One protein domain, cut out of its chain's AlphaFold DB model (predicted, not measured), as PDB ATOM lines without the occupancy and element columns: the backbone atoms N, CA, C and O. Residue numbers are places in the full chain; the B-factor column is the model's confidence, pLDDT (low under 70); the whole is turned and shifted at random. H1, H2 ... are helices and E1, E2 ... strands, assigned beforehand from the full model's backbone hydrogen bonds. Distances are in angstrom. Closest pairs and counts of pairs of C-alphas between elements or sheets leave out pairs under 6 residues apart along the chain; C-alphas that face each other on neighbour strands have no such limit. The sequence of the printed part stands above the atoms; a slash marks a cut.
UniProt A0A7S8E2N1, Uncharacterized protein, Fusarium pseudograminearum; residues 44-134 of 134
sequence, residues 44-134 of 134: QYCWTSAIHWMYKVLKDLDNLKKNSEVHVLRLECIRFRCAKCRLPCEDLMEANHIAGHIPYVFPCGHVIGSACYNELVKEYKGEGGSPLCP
ATOM      1  N   GLN A  44      10.145 -12.869  91.023       92.25
ATOM      2  CA  GLN A  44       9.420 -14.132  91.215       92.25
ATOM      3  C   GLN A  44       8.356 -14.061  92.320       92.25
ATOM      4  O   GLN A  44       7.587 -15.005  92.482       92.25
ATOM      5  N   TYR A  45       8.305 -12.976  93.094       93.81
ATOM      6  CA  TYR A  45       7.398 -12.810  94.232       93.81
ATOM      7  C   TYR A  45       6.293 -11.786  93.970       93.81
ATOM      8  O   TYR A  45       5.352 -11.713  94.759       93.81
ATOM      9  N   CYS A  46       6.383 -11.009  92.886       93.75
ATOM     10  CA  CYS A  46       5.402  -9.990  92.518       93.75
ATOM     11  C   CYS A  46       4.919 -10.181  91.076       93.75
ATOM     12  O   CYS A  46       5.664  -9.971  90.116       93.75
ATOM     13  N   TRP A  47       3.641 -10.530  90.925       93.31
ATOM     14  CA  TRP A  47       3.006 -10.779  89.633       93.31
ATOM     15  C   TRP A  47       3.070  -9.549  88.727       93.31
ATOM     16  O   TRP A  47       3.553  -9.629  87.599       93.31
ATOM     17  N   THR A  48       2.669  -8.385  89.237       92.56
ATOM     18  CA  THR A  48       2.631  -7.138  88.464       92.56
ATOM     19  C   THR A  48       4.013  -6.754  87.933       92.56
ATOM     20  O   THR A  48       4.160  -6.433  86.751       92.56
ATOM     21  N   SER A  49       5.049  -6.843  88.774       94.06
ATOM     22  CA  SER A  49       6.435  -6.570  88.376       94.06
ATOM     23  C   SER A  49       6.929  -7.544  87.305       94.06
ATOM     24  O   SER A  49       7.536  -7.116  86.320       94.06
ATOM     25  N   ALA A  50       6.641  -8.841  87.455       93.38
ATOM     26  CA  ALA A  50       7.027  -9.864  86.483       93.38
ATOM     27  C   ALA A  50       6.363  -9.650  85.114       93.38
ATOM     28  O   ALA A  50       7.020  -9.757  84.078       93.38
ATOM     29  N   ILE A  51       5.075  -9.300  85.100       91.19
ATOM     30  CA  ILE A  51       4.323  -9.043  83.868       91.19
ATOM     31  C   ILE A  51       4.815  -7.770  83.172       91.19
ATOM     32  O   ILE A  51       5.046  -7.785  81.961       91.19
ATOM     33  N   HIS A  52       5.062  -6.686  83.914       92.88
ATOM     34  CA  HIS A  52       5.676  -5.482  83.343       92.88
ATOM     35  C   HIS A  52       7.061  -5.762  82.754       92.88
ATOM     36  O   HIS A  52       7.375  -5.289  81.658       92.88
ATOM     37  N   TRP A  53       7.876  -6.561  83.446       94.50
ATOM     38  CA  TRP A  53       9.162  -7.016  82.925       94.50
ATOM     39  C   TRP A  53       8.992  -7.800  81.617       94.50
ATOM     40  O   TRP A  53       9.661  -7.497  80.631       94.50
ATOM     41  N   MET A  54       8.049  -8.741  81.567       92.00
ATOM     42  CA  MET A  54       7.792  -9.567  80.386       92.00
ATOM     43  C   MET A  54       7.410  -8.711  79.171       92.00
ATOM     44  O   MET A  54       7.975  -8.882  78.092       92.00
ATOM     45  N   TYR A  55       6.519  -7.730  79.346       89.06
ATOM     46  CA  TYR A  55       6.161  -6.797  78.273       89.06
ATOM     47  C   TYR A  55       7.341  -5.946  77.804       89.06
ATOM     48  O   TYR A  55       7.482  -5.709  76.603       89.06
ATOM     49  N   LYS A  56       8.214  -5.514  78.723       91.00
ATOM     50  CA  LYS A  56       9.445  -4.796  78.368       91.00
ATOM     51  C   LYS A  56      10.352  -5.660  77.486       91.00
ATOM     52  O   LYS A  56      10.826  -5.170  76.466       91.00
ATOM     53  N   VAL A  57      10.556  -6.927  77.848       89.81
ATOM     54  CA  VAL A  57      11.369  -7.872  77.063       89.81
ATOM     55  C   VAL A  57      10.756  -8.105  75.682       89.81
ATOM     56  O   VAL A  57      11.450  -7.998  74.677       89.81
ATOM     57  N   LEU A  58       9.452  -8.369  75.607       87.06
ATOM     58  CA  LEU A  58       8.772  -8.611  74.330       87.06
ATOM     59  C   LEU A  58       8.820  -7.397  73.398       87.06
ATOM     60  O   LEU A  58       8.933  -7.568  72.184       87.06
ATOM     61  N   LYS A  59       8.748  -6.183  73.955       86.06
ATOM     62  CA  LYS A  59       8.914  -4.936  73.202       86.06
ATOM     63  C   LYS A  59      10.332  -4.787  72.654       86.06
ATOM     64  O   LYS A  59      10.481  -4.419  71.497       86.06
ATOM     65  N   ASP A  60      11.349  -5.078  73.465       85.56
ATOM     66  CA  ASP A  60      12.758  -5.018  73.048       85.56
ATOM     67  C   ASP A  60      13.078  -6.028  71.932       85.56
ATOM     68  O   ASP A  60      13.858  -5.747  71.027       85.56
ATOM     69  N   LEU A  61      12.412  -7.185  71.954       78.12
ATOM     70  CA  LEU A  61      12.545  -8.228  70.936       78.12
ATOM     71  C   LEU A  61      11.646  -8.023  69.699       78.12
ATOM     72  O   LEU A  61      11.601  -8.910  68.850       78.12
ATOM     73  N   ASP A  62      10.906  -6.910  69.606       73.56
ATOM     74  CA  ASP A  62       9.888  -6.629  68.570       73.56
ATOM     75  C   ASP A  62       8.857  -7.767  68.373       73.56
ATOM     76  O   ASP A  62       8.285  -7.991  67.305       73.56
ATOM     77  N   ASN A  63       8.599  -8.525  69.440       68.19
ATOM     78  CA  ASN A  63       7.819  -9.765  69.404       68.19
ATOM     79  C   ASN A  63       6.423  -9.624  70.039       68.19
ATOM     80  O   ASN A  63       5.718 -10.621  70.196       68.19
ATOM     81  N   LEU A  64       5.969  -8.402  70.350       58.47
ATOM     82  CA  LEU A  64       4.685  -8.129  71.027       58.47
ATOM     83  C   LEU A  64       3.444  -8.740  70.343       58.47
ATOM     84  O   LEU A  64       2.412  -8.889  70.987       58.47
ATOM     85  N   LYS A  65       3.524  -9.091  69.054       57.69
ATOM     86  CA  LYS A  65       2.399  -9.645  68.277       57.69
ATOM     87  C   LYS A  65       2.308 -11.177  68.301       57.69
ATOM     88  O   LYS A  65       1.367 -11.727  67.733       57.69
ATOM     89  N   LYS A  66       3.266 -11.878  68.916       67.06
ATOM     90  CA  LYS A  66       3.338 -13.347  68.896       67.06
ATOM     91  C   LYS A  66       2.962 -13.927  70.260       67.06
ATOM     92  O   LYS A  66       3.803 -14.037  71.145       67.06
ATOM     93  N   ASN A  67       1.709 -14.358  70.416       67.19
ATOM     94  CA  ASN A  67       1.229 -14.996  71.654       67.19
ATOM     95  C   ASN A  67       2.063 -16.226  72.068       67.19
ATOM     96  O   ASN A  67       2.213 -16.492  73.259       67.19
ATOM     97  N   SER A  68       2.645 -16.951  71.107       73.62
ATOM     98  CA  SER A  68       3.552 -18.073  71.376       73.62
ATOM     99  C   SER A  68       4.814 -17.640  72.132       73.62
ATOM    100  O   SER A  68       5.225 -18.321  73.066       73.62
ATOM    101  N   GLU A  69       5.387 -16.483  71.792       78.69
ATOM    102  CA  GLU A  69       6.588 -15.943  72.446       78.69
ATOM    103  C   GLU A  69       6.301 -15.531  73.891       78.69
ATOM    104  O   GLU A  69       7.137 -15.729  74.766       78.69
ATOM    105  N   VAL A  70       5.097 -15.015  74.169       81.00
ATOM    106  CA  VAL A  70       4.663 -14.676  75.536       81.00
ATOM    107  C   VAL A  70       4.680 -15.921  76.423       81.00
ATOM    108  O   VAL A  70       5.214 -15.892  77.531       81.00
ATOM    109  N   HIS A  71       4.101 -17.020  75.932       81.62
ATOM    110  CA  HIS A  71       4.000 -18.258  76.697       81.62
ATOM    111  C   HIS A  71       5.373 -18.888  76.939       81.62
ATOM    112  O   HIS A  71       5.685 -19.249  78.073       81.62
ATOM    113  N   VAL A  72       6.216 -18.946  75.903       84.12
ATOM    114  CA  VAL A  72       7.589 -19.455  76.017       84.12
ATOM    115  C   VAL A  72       8.402 -18.598  76.984       84.12
ATOM    116  O   VAL A  72       9.023 -19.136  77.894       84.12
ATOM    117  N   LEU A  73       8.353 -17.268  76.864       85.38
ATOM    118  CA  LEU A  73       9.108 -16.377  77.743       85.38
ATOM    119  C   LEU A  73       8.664 -16.511  79.205       85.38
ATOM    120  O   LEU A  73       9.512 -16.568  80.096       85.38
ATOM    121  N   ARG A  74       7.353 -16.620  79.468       86.25
ATOM    122  CA  ARG A  74       6.851 -16.930  80.813       86.25
ATOM    123  C   ARG A  74       7.413 -18.265  81.285       86.25
ATOM    124  O   ARG A  74       7.927 -18.329  82.395       86.25
ATOM    125  N   LEU A  75       7.327 -19.321  80.474       83.69
ATOM    126  CA  LEU A  75       7.782 -20.651  80.875       83.69
ATOM    127  C   LEU A  75       9.291 -20.719  81.133       83.69
ATOM    128  O   LEU A  75       9.710 -21.414  82.052       83.69
ATOM    129  N   GLU A  76      10.093 -19.986  80.381       85.44
ATOM    130  CA  GLU A  76      11.552 -20.025  80.488       85.44
ATOM    131  C   GLU A  76      12.100 -19.078  81.558       85.44
ATOM    132  O   GLU A  76      13.187 -19.304  82.087       85.44
ATOM    133  N   CYS A  77      11.372 -18.000  81.867       88.25
ATOM    134  CA  CYS A  77      11.902 -16.919  82.697       88.25
ATOM    135  C   CYS A  77      11.114 -16.652  83.979       88.25
ATOM    136  O   CYS A  77      11.616 -15.924  84.835       88.25
ATOM    137  N   ILE A  78       9.890 -17.165  84.122       89.31
ATOM    138  CA  ILE A  78       9.015 -16.856  85.258       89.31
ATOM    139  C   ILE A  78       8.491 -18.153  85.885       89.31
ATOM    140  O   ILE A  78       7.765 -18.933  85.266       89.31
ATOM    141  N   ARG A  79       8.829 -18.347  87.159       89.81
ATOM    142  CA  ARG A  79       8.245 -19.327  88.074       89.81
ATOM    143  C   ARG A  79       7.928 -18.655  89.397       89.81
ATOM    144  O   ARG A  79       8.817 -18.417  90.220       89.81
ATOM    145  N   PHE A  80       6.653 -18.351  89.611       91.62
ATOM    146  CA  PHE A  80       6.267 -17.620  90.810       91.62
ATOM    147  C   PHE A  80       6.609 -18.392  92.084       91.62
ATOM    148  O   PHE A  80       6.597 -19.625  92.131       91.62
ATOM    149  N   ARG A  81       6.921 -17.644  93.138       92.94
ATOM    150  CA  ARG A  81       7.269 -18.148  94.463       92.94
ATOM    151  C   ARG A  81       6.410 -17.459  95.502       92.94
ATOM    152  O   ARG A  81       6.118 -16.269  95.409       92.94
ATOM    153  N   CYS A  82       6.063 -18.204  96.539       94.38
ATOM    154  CA  CYS A  82       5.324 -17.661  97.665       94.38
ATOM    155  C   CYS A  82       6.176 -16.610  98.394       94.38
ATOM    156  O   CYS A  82       7.285 -16.906  98.841       94.38
ATOM    157  N   ALA A  83       5.660 -15.396  98.566       93.06
ATOM    158  CA  ALA A  83       6.346 -14.320  99.274       93.06
ATOM    159  C   ALA A  83       6.574 -14.635 100.767       93.06
ATOM    160  O   ALA A  83       7.582 -14.200 101.320       93.06
ATOM    161  N   LYS A  84       5.691 -15.436 101.399       91.31
ATOM    162  CA  LYS A  84       5.794 -15.838 102.819       91.31
ATOM    163  C   LYS A  84       6.919 -16.858 103.042       91.31
ATOM    164  O   LYS A  84       7.850 -16.589 103.788       91.31
ATOM    165  N   CYS A  85       6.858 -18.020 102.386       93.06
ATOM    166  CA  CYS A  85       7.783 -19.138 102.648       93.06
ATOM    167  C   CYS A  85       8.883 -19.326 101.588       93.06
ATOM    168  O   CYS A  85       9.713 -20.219 101.717       93.06
ATOM    169  N   ARG A  86       8.902 -18.503 100.530       92.31
ATOM    170  CA  ARG A  86       9.895 -18.497  99.434       92.31
ATOM    171  C   ARG A  86       9.956 -19.760  98.559       92.31
ATOM    172  O   ARG A  86      10.716 -19.786  97.584       92.31
ATOM    173  N   LEU A  87       9.124 -20.760  98.848       92.88
ATOM    174  CA  LEU A  87       8.988 -21.973  98.047       92.88
ATOM    175  C   LEU A  87       8.315 -21.687  96.688       92.88
ATOM    176  O   LEU A  87       7.494 -20.763  96.600       92.88
ATOM    177  N   PRO A  88       8.644 -22.456  95.632       91.81
ATOM    178  CA  PRO A  88       7.991 -22.346  94.330       91.81
ATOM    179  C   PRO A  88       6.480 -22.576  94.412       91.81
ATOM    180  O   PRO A  88       6.006 -23.409  95.181       91.81
ATOM    181  N   CYS A  89       5.729 -21.825  93.612       93.31
ATOM    182  CA  CYS A  89       4.301 -22.034  93.380       93.31
ATOM    183  C   CYS A  89       4.031 -22.918  92.159       93.31
ATOM    184  O   CYS A  89       2.945 -23.477  92.033       93.31
ATOM    185  N   GLU A  90       5.019 -23.053  91.279       90.31
ATOM    186  CA  GLU A  90       4.921 -23.734  89.993       90.31
ATOM    187  C   GLU A  90       6.062 -24.747  89.856       90.31
ATOM    188  O   GLU A  90       7.190 -24.471  90.281       90.31
ATOM    189  N   ASP A  91       5.781 -25.914  89.274       86.62
ATOM    190  CA  ASP A  91       6.812 -26.907  88.975       86.62
ATOM    191  C   ASP A  91       7.718 -26.472  87.804       86.62
ATOM    192  O   ASP A  91       7.424 -25.540  87.048       86.62
ATOM    193  N   LEU A  92       8.872 -27.128  87.661       79.31
ATOM    194  CA  LEU A  92       9.849 -26.766  86.630       79.31
ATOM    195  C   LEU A  92       9.476 -27.282  85.232       79.31
ATOM    196  O   LEU A  92       9.897 -26.667  84.256       79.31
ATOM    197  N   MET A  93       8.715 -28.373  85.137       74.88
ATOM    198  CA  MET A  93       8.527 -29.142  83.902       74.88
ATOM    199  C   MET A  93       7.377 -28.598  83.057       74.88
ATOM    200  O   MET A  93       7.558 -28.278  81.887       74.88
ATOM    201  N   GLU A  94       6.204 -28.474  83.663       76.00
ATOM    202  CA  GLU A  94       4.950 -28.092  83.010       76.00
ATOM    203  C   GLU A  94       4.414 -26.764  83.551       76.00
ATOM    204  O   GLU A  94       3.466 -26.198  83.008       76.00
ATOM    205  N   ALA A  95       5.047 -26.238  84.608       79.44
ATOM    206  CA  ALA A  95       4.592 -25.060  85.328       79.44
ATOM    207  C   ALA A  95       3.172 -25.220  85.886       79.44
ATOM    208  O   ALA A  95       2.441 -24.228  86.010       79.44
ATOM    209  N   ASN A  96       2.794 -26.455  86.243       86.88
ATOM    210  CA  ASN A  96       1.584 -26.691  87.010       86.88
ATOM    211  C   ASN A  96       1.778 -26.166  88.427       86.88
ATOM    212  O   ASN A  96       2.894 -26.055  88.943       86.88
ATOM    213  N   HIS A  97       0.665 -25.857  89.081       91.19
ATOM    214  CA  HIS A  97       0.705 -25.421  90.464       91.19
ATOM    215  C   HIS A  97       1.138 -26.561  91.382       91.19
ATOM    216  O   HIS A  97       0.587 -27.662  91.341       91.19
ATOM    217  N   ILE A  98       2.086 -26.267  92.268       92.31
ATOM    218  CA  ILE A  98       2.505 -27.203  93.309       92.31
ATOM    219  C   ILE A  98       1.373 -27.336  94.335       92.31
ATOM    220  O   ILE A  98       0.718 -26.355  94.706       92.31
ATOM    221  N   ALA A  99       1.131 -28.560  94.807       91.06
ATOM    222  CA  ALA A  99       0.120 -28.835  95.823       91.06
ATOM    223  C   ALA A  99       0.352 -27.978  97.084       91.06
ATOM    224  O   ALA A  99       1.470 -27.854  97.576       91.06
ATOM    225  N   GLY A 100      -0.714 -27.349  97.592       89.81
ATOM    226  CA  GLY A 100      -0.626 -26.394  98.707       89.81
ATOM    227  C   GLY A 100      -0.003 -25.039  98.340       89.81
ATOM    228  O   GLY A 100       0.191 -24.194  99.210       89.81
ATOM    229  N   HIS A 101       0.295 -24.812  97.064       93.38
ATOM    230  CA  HIS A 101       1.062 -23.666  96.594       93.38
ATOM    231  C   HIS A 101       0.451 -22.976  95.370       93.38
ATOM    232  O   HIS A 101       1.123 -22.180  94.716       93.38
ATOM    233  N   ILE A 102      -0.845 -23.201  95.122       93.38
ATOM    234  CA  ILE A 102      -1.622 -22.468  94.114       93.38
ATOM    235  C   ILE A 102      -1.449 -20.960  94.377       93.38
ATOM    236  O   ILE A 102      -1.705 -20.529  95.506       93.38
ATOM    237  N   PRO A 103      -0.977 -20.176  93.393       92.12
ATOM    238  CA  PRO A 103      -0.631 -18.780  93.607       92.12
ATOM    239  C   PRO A 103      -1.887 -17.911  93.725       92.12
ATOM    240  O   PRO A 103      -2.692 -17.823  92.799       92.12
ATOM    241  N   TYR A 104      -2.020 -17.215  94.848       92.75
ATOM    242  CA  TYR A 104      -2.915 -16.074  95.007       92.75
ATOM    243  C   TYR A 104      -2.126 -14.780  94.847       92.75
ATOM    244  O   TYR A 104      -1.019 -14.657  95.367       92.75
ATOM    245  N   VAL A 105      -2.707 -13.806  94.149       91.81
ATOM    246  CA  VAL A 105      -2.099 -12.489  93.935       91.81
ATOM    247  C   VAL A 105      -2.828 -11.467  94.795       91.81
ATOM    248  O   VAL A 105      -4.036 -11.278  94.661       91.81
ATOM    249  N   PHE A 106      -2.101 -10.813  95.696       88.50
ATOM    250  CA  PHE A 106      -2.641  -9.724  96.508       88.50
ATOM    251  C   PHE A 106      -2.772  -8.435  95.689       88.50
ATOM    252  O   PHE A 106      -2.059  -8.271  94.700       88.50
ATOM    253  N   PRO A 107      -3.593  -7.460  96.124       87.31
ATOM    254  CA  PRO A 107      -3.680  -6.160  95.457       87.31
ATOM    255  C   PRO A 107      -2.332  -5.426  95.344       87.31
ATOM    256  O   PRO A 107      -2.097  -4.755  94.346       87.31
ATOM    257  N   CYS A 108      -1.408  -5.605  96.309       86.81
ATOM    258  CA  CYS A 108      -0.028  -5.088  96.214       86.81
ATOM    259  C   CYS A 108       0.852  -5.838  95.181       86.81
ATOM    260  O   CYS A 108       2.027  -5.523  95.037       86.81
ATOM    261  N   GLY A 109       0.317  -6.830  94.460       90.75
ATOM    262  CA  GLY A 109       1.008  -7.613  93.430       90.75
ATOM    263  C   GLY A 109       1.755  -8.843  93.952       90.75
ATOM    264  O   GLY A 109       2.128  -9.703  93.155       90.75
ATOM    265  N   HIS A 110       1.949  -8.967  95.267       93.75
ATOM    266  CA  HIS A 110       2.646 -10.107  95.861       93.75
ATOM    267  C   HIS A 110       1.916 -11.430  95.635       93.75
ATOM    268  O   HIS A 110       0.694 -11.514  95.771       93.75
ATOM    269  N   VAL A 111       2.695 -12.472  95.353       94.06
ATOM    270  CA  VAL A 111       2.219 -13.844  95.187       94.06
ATOM    271  C   VAL A 111       2.339 -14.600  96.506       94.06
ATOM    272  O   VAL A 111       3.399 -14.615  97.130       94.06
ATOM    273  N   ILE A 112       1.277 -15.280  96.925       94.25
ATOM    274  CA  ILE A 112       1.272 -16.168  98.091       94.25
ATOM    275  C   ILE A 112       0.693 -17.535  97.721       94.25
ATOM    276  O   ILE A 112      -0.335 -17.628  97.059       94.25
ATOM    277  N   GLY A 113       1.360 -18.609  98.142       95.56
ATOM    278  CA  GLY A 113       0.855 -19.969  97.960       95.56
ATOM    279  C   GLY A 113      -0.364 -20.238  98.845       95.56
ATOM    280  O   GLY A 113      -0.457 -19.716  99.958       95.56
ATOM    281  N   SER A 114      -1.287 -21.068  98.367       94.81
ATOM    282  CA  SER A 114      -2.575 -21.308  99.022       94.81
ATOM    283  C   SER A 114      -2.499 -21.789 100.476       94.81
ATOM    284  O   SER A 114      -3.286 -21.326 101.299       94.81
ATOM    285  N   ALA A 115      -1.548 -22.651 100.840       94.62
ATOM    286  CA  ALA A 115      -1.359 -23.075 102.230       94.62
ATOM    287  C   ALA A 115      -0.958 -21.895 103.132       94.62
ATOM    288  O   ALA A 115      -1.592 -21.662 104.160       94.62
ATOM    289  N   CYS A 116       0.023 -21.095 102.701       93.38
ATOM    290  CA  CYS A 116       0.454 -19.898 103.423       93.38
ATOM    291  C   CYS A 116      -0.654 -18.847 103.523       93.38
ATOM    292  O   CYS A 116      -0.759 -18.175 104.546       93.38
ATOM    293  N   TYR A 117      -1.475 -18.705 102.480       91.81
ATOM    294  CA  TYR A 117      -2.653 -17.842 102.510       91.81
ATOM    295  C   TYR A 117      -3.652 -18.310 103.573       91.81
ATOM    296  O   TYR A 117      -4.086 -17.516 104.401       91.81
ATOM    297  N   ASN A 118      -3.966 -19.606 103.605       91.00
ATOM    298  CA  ASN A 118      -4.910 -20.167 104.572       91.00
ATOM    299  C   ASN A 118      -4.429 -20.013 106.022       91.00
ATOM    300  O   ASN A 118      -5.238 -19.764 106.910       91.00
ATOM    301  N   GLU A 119      -3.129 -20.159 106.278       89.38
ATOM    302  CA  GLU A 119      -2.539 -19.858 107.590       89.38
ATOM    303  C   GLU A 119      -2.668 -18.378 107.940       89.38
ATOM    304  O   GLU A 119      -3.130 -18.033 109.022       89.38
ATOM    305  N   LEU A 120      -2.319 -17.506 106.995       85.44
ATOM    306  CA  LEU A 120      -2.357 -16.060 107.172       85.44
ATOM    307  C   LEU A 120      -3.773 -15.564 107.476       85.44
ATOM    308  O   LEU A 120      -3.945 -14.755 108.378       85.44
ATOM    309  N   VAL A 121      -4.793 -16.102 106.804       83.81
ATOM    310  CA  VAL A 121      -6.206 -15.796 107.087       83.81
ATOM    311  C   VAL A 121      -6.626 -16.271 108.483       83.81
ATOM    312  O   VAL A 121      -7.406 -15.589 109.139       83.81
ATOM    313  N   LYS A 122      -6.106 -17.404 108.977       82.25
ATOM    314  CA  LYS A 122      -6.380 -17.876 110.351       82.25
ATOM    315  C   LYS A 122      -5.716 -16.996 111.413       82.25
ATOM    316  O   LYS A 122      -6.282 -16.811 112.491       82.25
ATOM    317  N   GLU A 123      -4.516 -16.500 111.123       76.00
ATOM    318  CA  GLU A 123      -3.770 -15.563 111.973       76.00
ATOM    319  C   GLU A 123      -4.436 -14.173 111.987       76.00
ATOM    320  O   GLU A 123      -4.402 -13.473 113.000       76.00
ATOM    321  N   TYR A 124      -5.106 -13.800 110.893       71.75
ATOM    322  CA  TYR A 124      -5.834 -12.543 110.749       71.75
ATOM    323  C   TYR A 124      -7.166 -12.551 111.511       71.75
ATOM    324  O   TYR A 124      -8.233 -12.834 110.970       71.75
ATOM    325  N   LYS A 125      -7.114 -12.205 112.800       60.41
ATOM    326  CA  LYS A 125      -8.302 -12.077 113.666       60.41
ATOM    327  C   LYS A 125      -8.942 -10.681 113.707       60.41
ATOM    328  O   LYS A 125      -9.841 -10.464 114.511       60.41
ATOM    329  N   GLY A 126      -8.545  -9.773 112.819       59.56
ATOM    330  CA  GLY A 126      -9.145  -8.443 112.687       59.56
ATOM    331  C   GLY A 126      -8.142  -7.311 112.900       59.56
ATOM    332  O   GLY A 126      -7.354  -7.342 113.838       59.56
ATOM    333  N   GLU A 127      -8.214  -6.344 111.984       57.56
ATOM    334  CA  GLU A 127      -7.622  -4.998 112.005       57.56
ATOM    335  C   GLU A 127      -6.092  -4.901 112.157       57.56
ATOM    336  O   GLU A 127      -5.540  -4.576 113.202       57.56
ATOM    337  N   GLY A 128      -5.396  -5.101 111.038       56.53
ATOM    338  CA  GLY A 128      -3.998  -4.722 110.833       56.53
ATOM    339  C   GLY A 128      -3.692  -4.706 109.336       56.53
ATOM    340  O   GLY A 128      -4.440  -5.301 108.574       56.53
ATOM    341  N   GLY A 129      -2.659  -3.990 108.886       59.38
ATOM    342  CA  GLY A 129      -2.235  -3.962 107.476       59.38
ATOM    343  C   GLY A 129      -1.708  -5.317 106.978       59.38
ATOM    344  O   GLY A 129      -1.416  -6.209 107.778       59.38
ATOM    345  N   SER A 130      -1.625  -5.498 105.652       57.03
ATOM    346  CA  SER A 130      -1.210  -6.760 105.012       57.03
ATOM    347  C   SER A 130       0.073  -7.315 105.652       57.03
ATOM    348  O   SER A 130       1.092  -6.634 105.648       57.03
ATOM    349  N   PRO A 131       0.105  -8.572 106.123       62.38
ATOM    350  CA  PRO A 131       1.271  -9.123 106.817       62.38
ATOM    351  C   PRO A 131       2.420  -9.470 105.850       62.38
ATOM    352  O   PRO A 131       3.459  -9.973 106.268       62.38
ATOM    353  N   LEU A 132       2.229  -9.224 104.547       63.66
ATOM    354  CA  LEU A 132       3.250  -9.349 103.504       63.66
ATOM    355  C   LEU A 132       3.789  -7.993 103.029       63.66
ATOM    356  O   LEU A 132       4.854  -7.952 102.419       63.66
ATOM    357  N   CYS A 133       3.041  -6.911 103.254       62.91
ATOM    358  CA  CYS A 133       3.345  -5.562 102.778       62.91
ATOM    359  C   CYS A 133       3.397  -4.656 104.032       62.91
ATOM    360  O   CYS A 133       2.325  -4.214 104.447       62.91
ATOM    361  N   PRO A 134       4.574  -4.467 104.679       55.97
ATOM    362  CA  PRO A 134       4.724  -3.525 105.792       55.97
ATOM    363  C   PRO A 134       4.427  -2.081 105.374       55.97
ATOM    364  O   PRO A 134       4.608  -1.758 104.174       55.97
TER     365      PRO A 134
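This is residues 44 to 134 of the 134 residues of an uncharacterized protein of Fusarium pseudograminearum (UniProt A0A7S8E2N1). Picture an elongated model with a small two-strand hairpin, E1 and E2, near its middle, the steeply tilted helices H1 and H2 toward one end and H3 toward the other. The long unnamed stretch of residues 78 to 102 leads from H2 to the hairpin, and residues 124 to 129 stick out beyond H3. The printed part has 91 residues, with three named helices and two named strands in the order H1, H2, E1, E2, H3; the sheet, E1 - E2, is antiparallel. The class is mostly helix, though under half of the residues are in named elements. The whole is only just loose, close to compact, with a radius of gyration of the C-alphas of 15.0 A and spans of 49 by 26 by 16 A.

Start with H1, residues 47 to 60, whose residues 54 to 58 alone touch H2, residues 67 to 77. Their closest C-alphas, Met 54 and Leu 73, are 7.4 A apart, and the helices run opposite ways at a steep tilt of 61 degrees. Next find the hairpin of E1, residues 103 to 105, and E2, residues 111 to 113, antiparallel at 143 degrees. Look there for N 104 and O 112, and N 112 and O 104, each pair 2.8 A apart. The closest C-alphas of E1 and H3, residues 114 to 123, are Pro 103 and Ser 114, 6.3 A apart. H3 is apart from H1 and H2. In H1, H2 and H3 every O i to N i+4 pair is within hydrogen-bond range.

Find C-alpha 47 at (3.006, -10.779, 89.633); from there H1 runs 20.1 A to Asp 60. H2 covers 15.5 A, E1 6.5 A and E2 6.9 A. H3 runs 14.2 A, ending at C-alpha 123 at (-3.770, -15.563, 111.973).

The two farthest C-alphas, Asp 62 and Lys 125, are 48.9 A apart. The printed part has no cut, and H2 to E1 is a long link. Confidence is low, under 70, at residues 63 to 67 and 125 to 134.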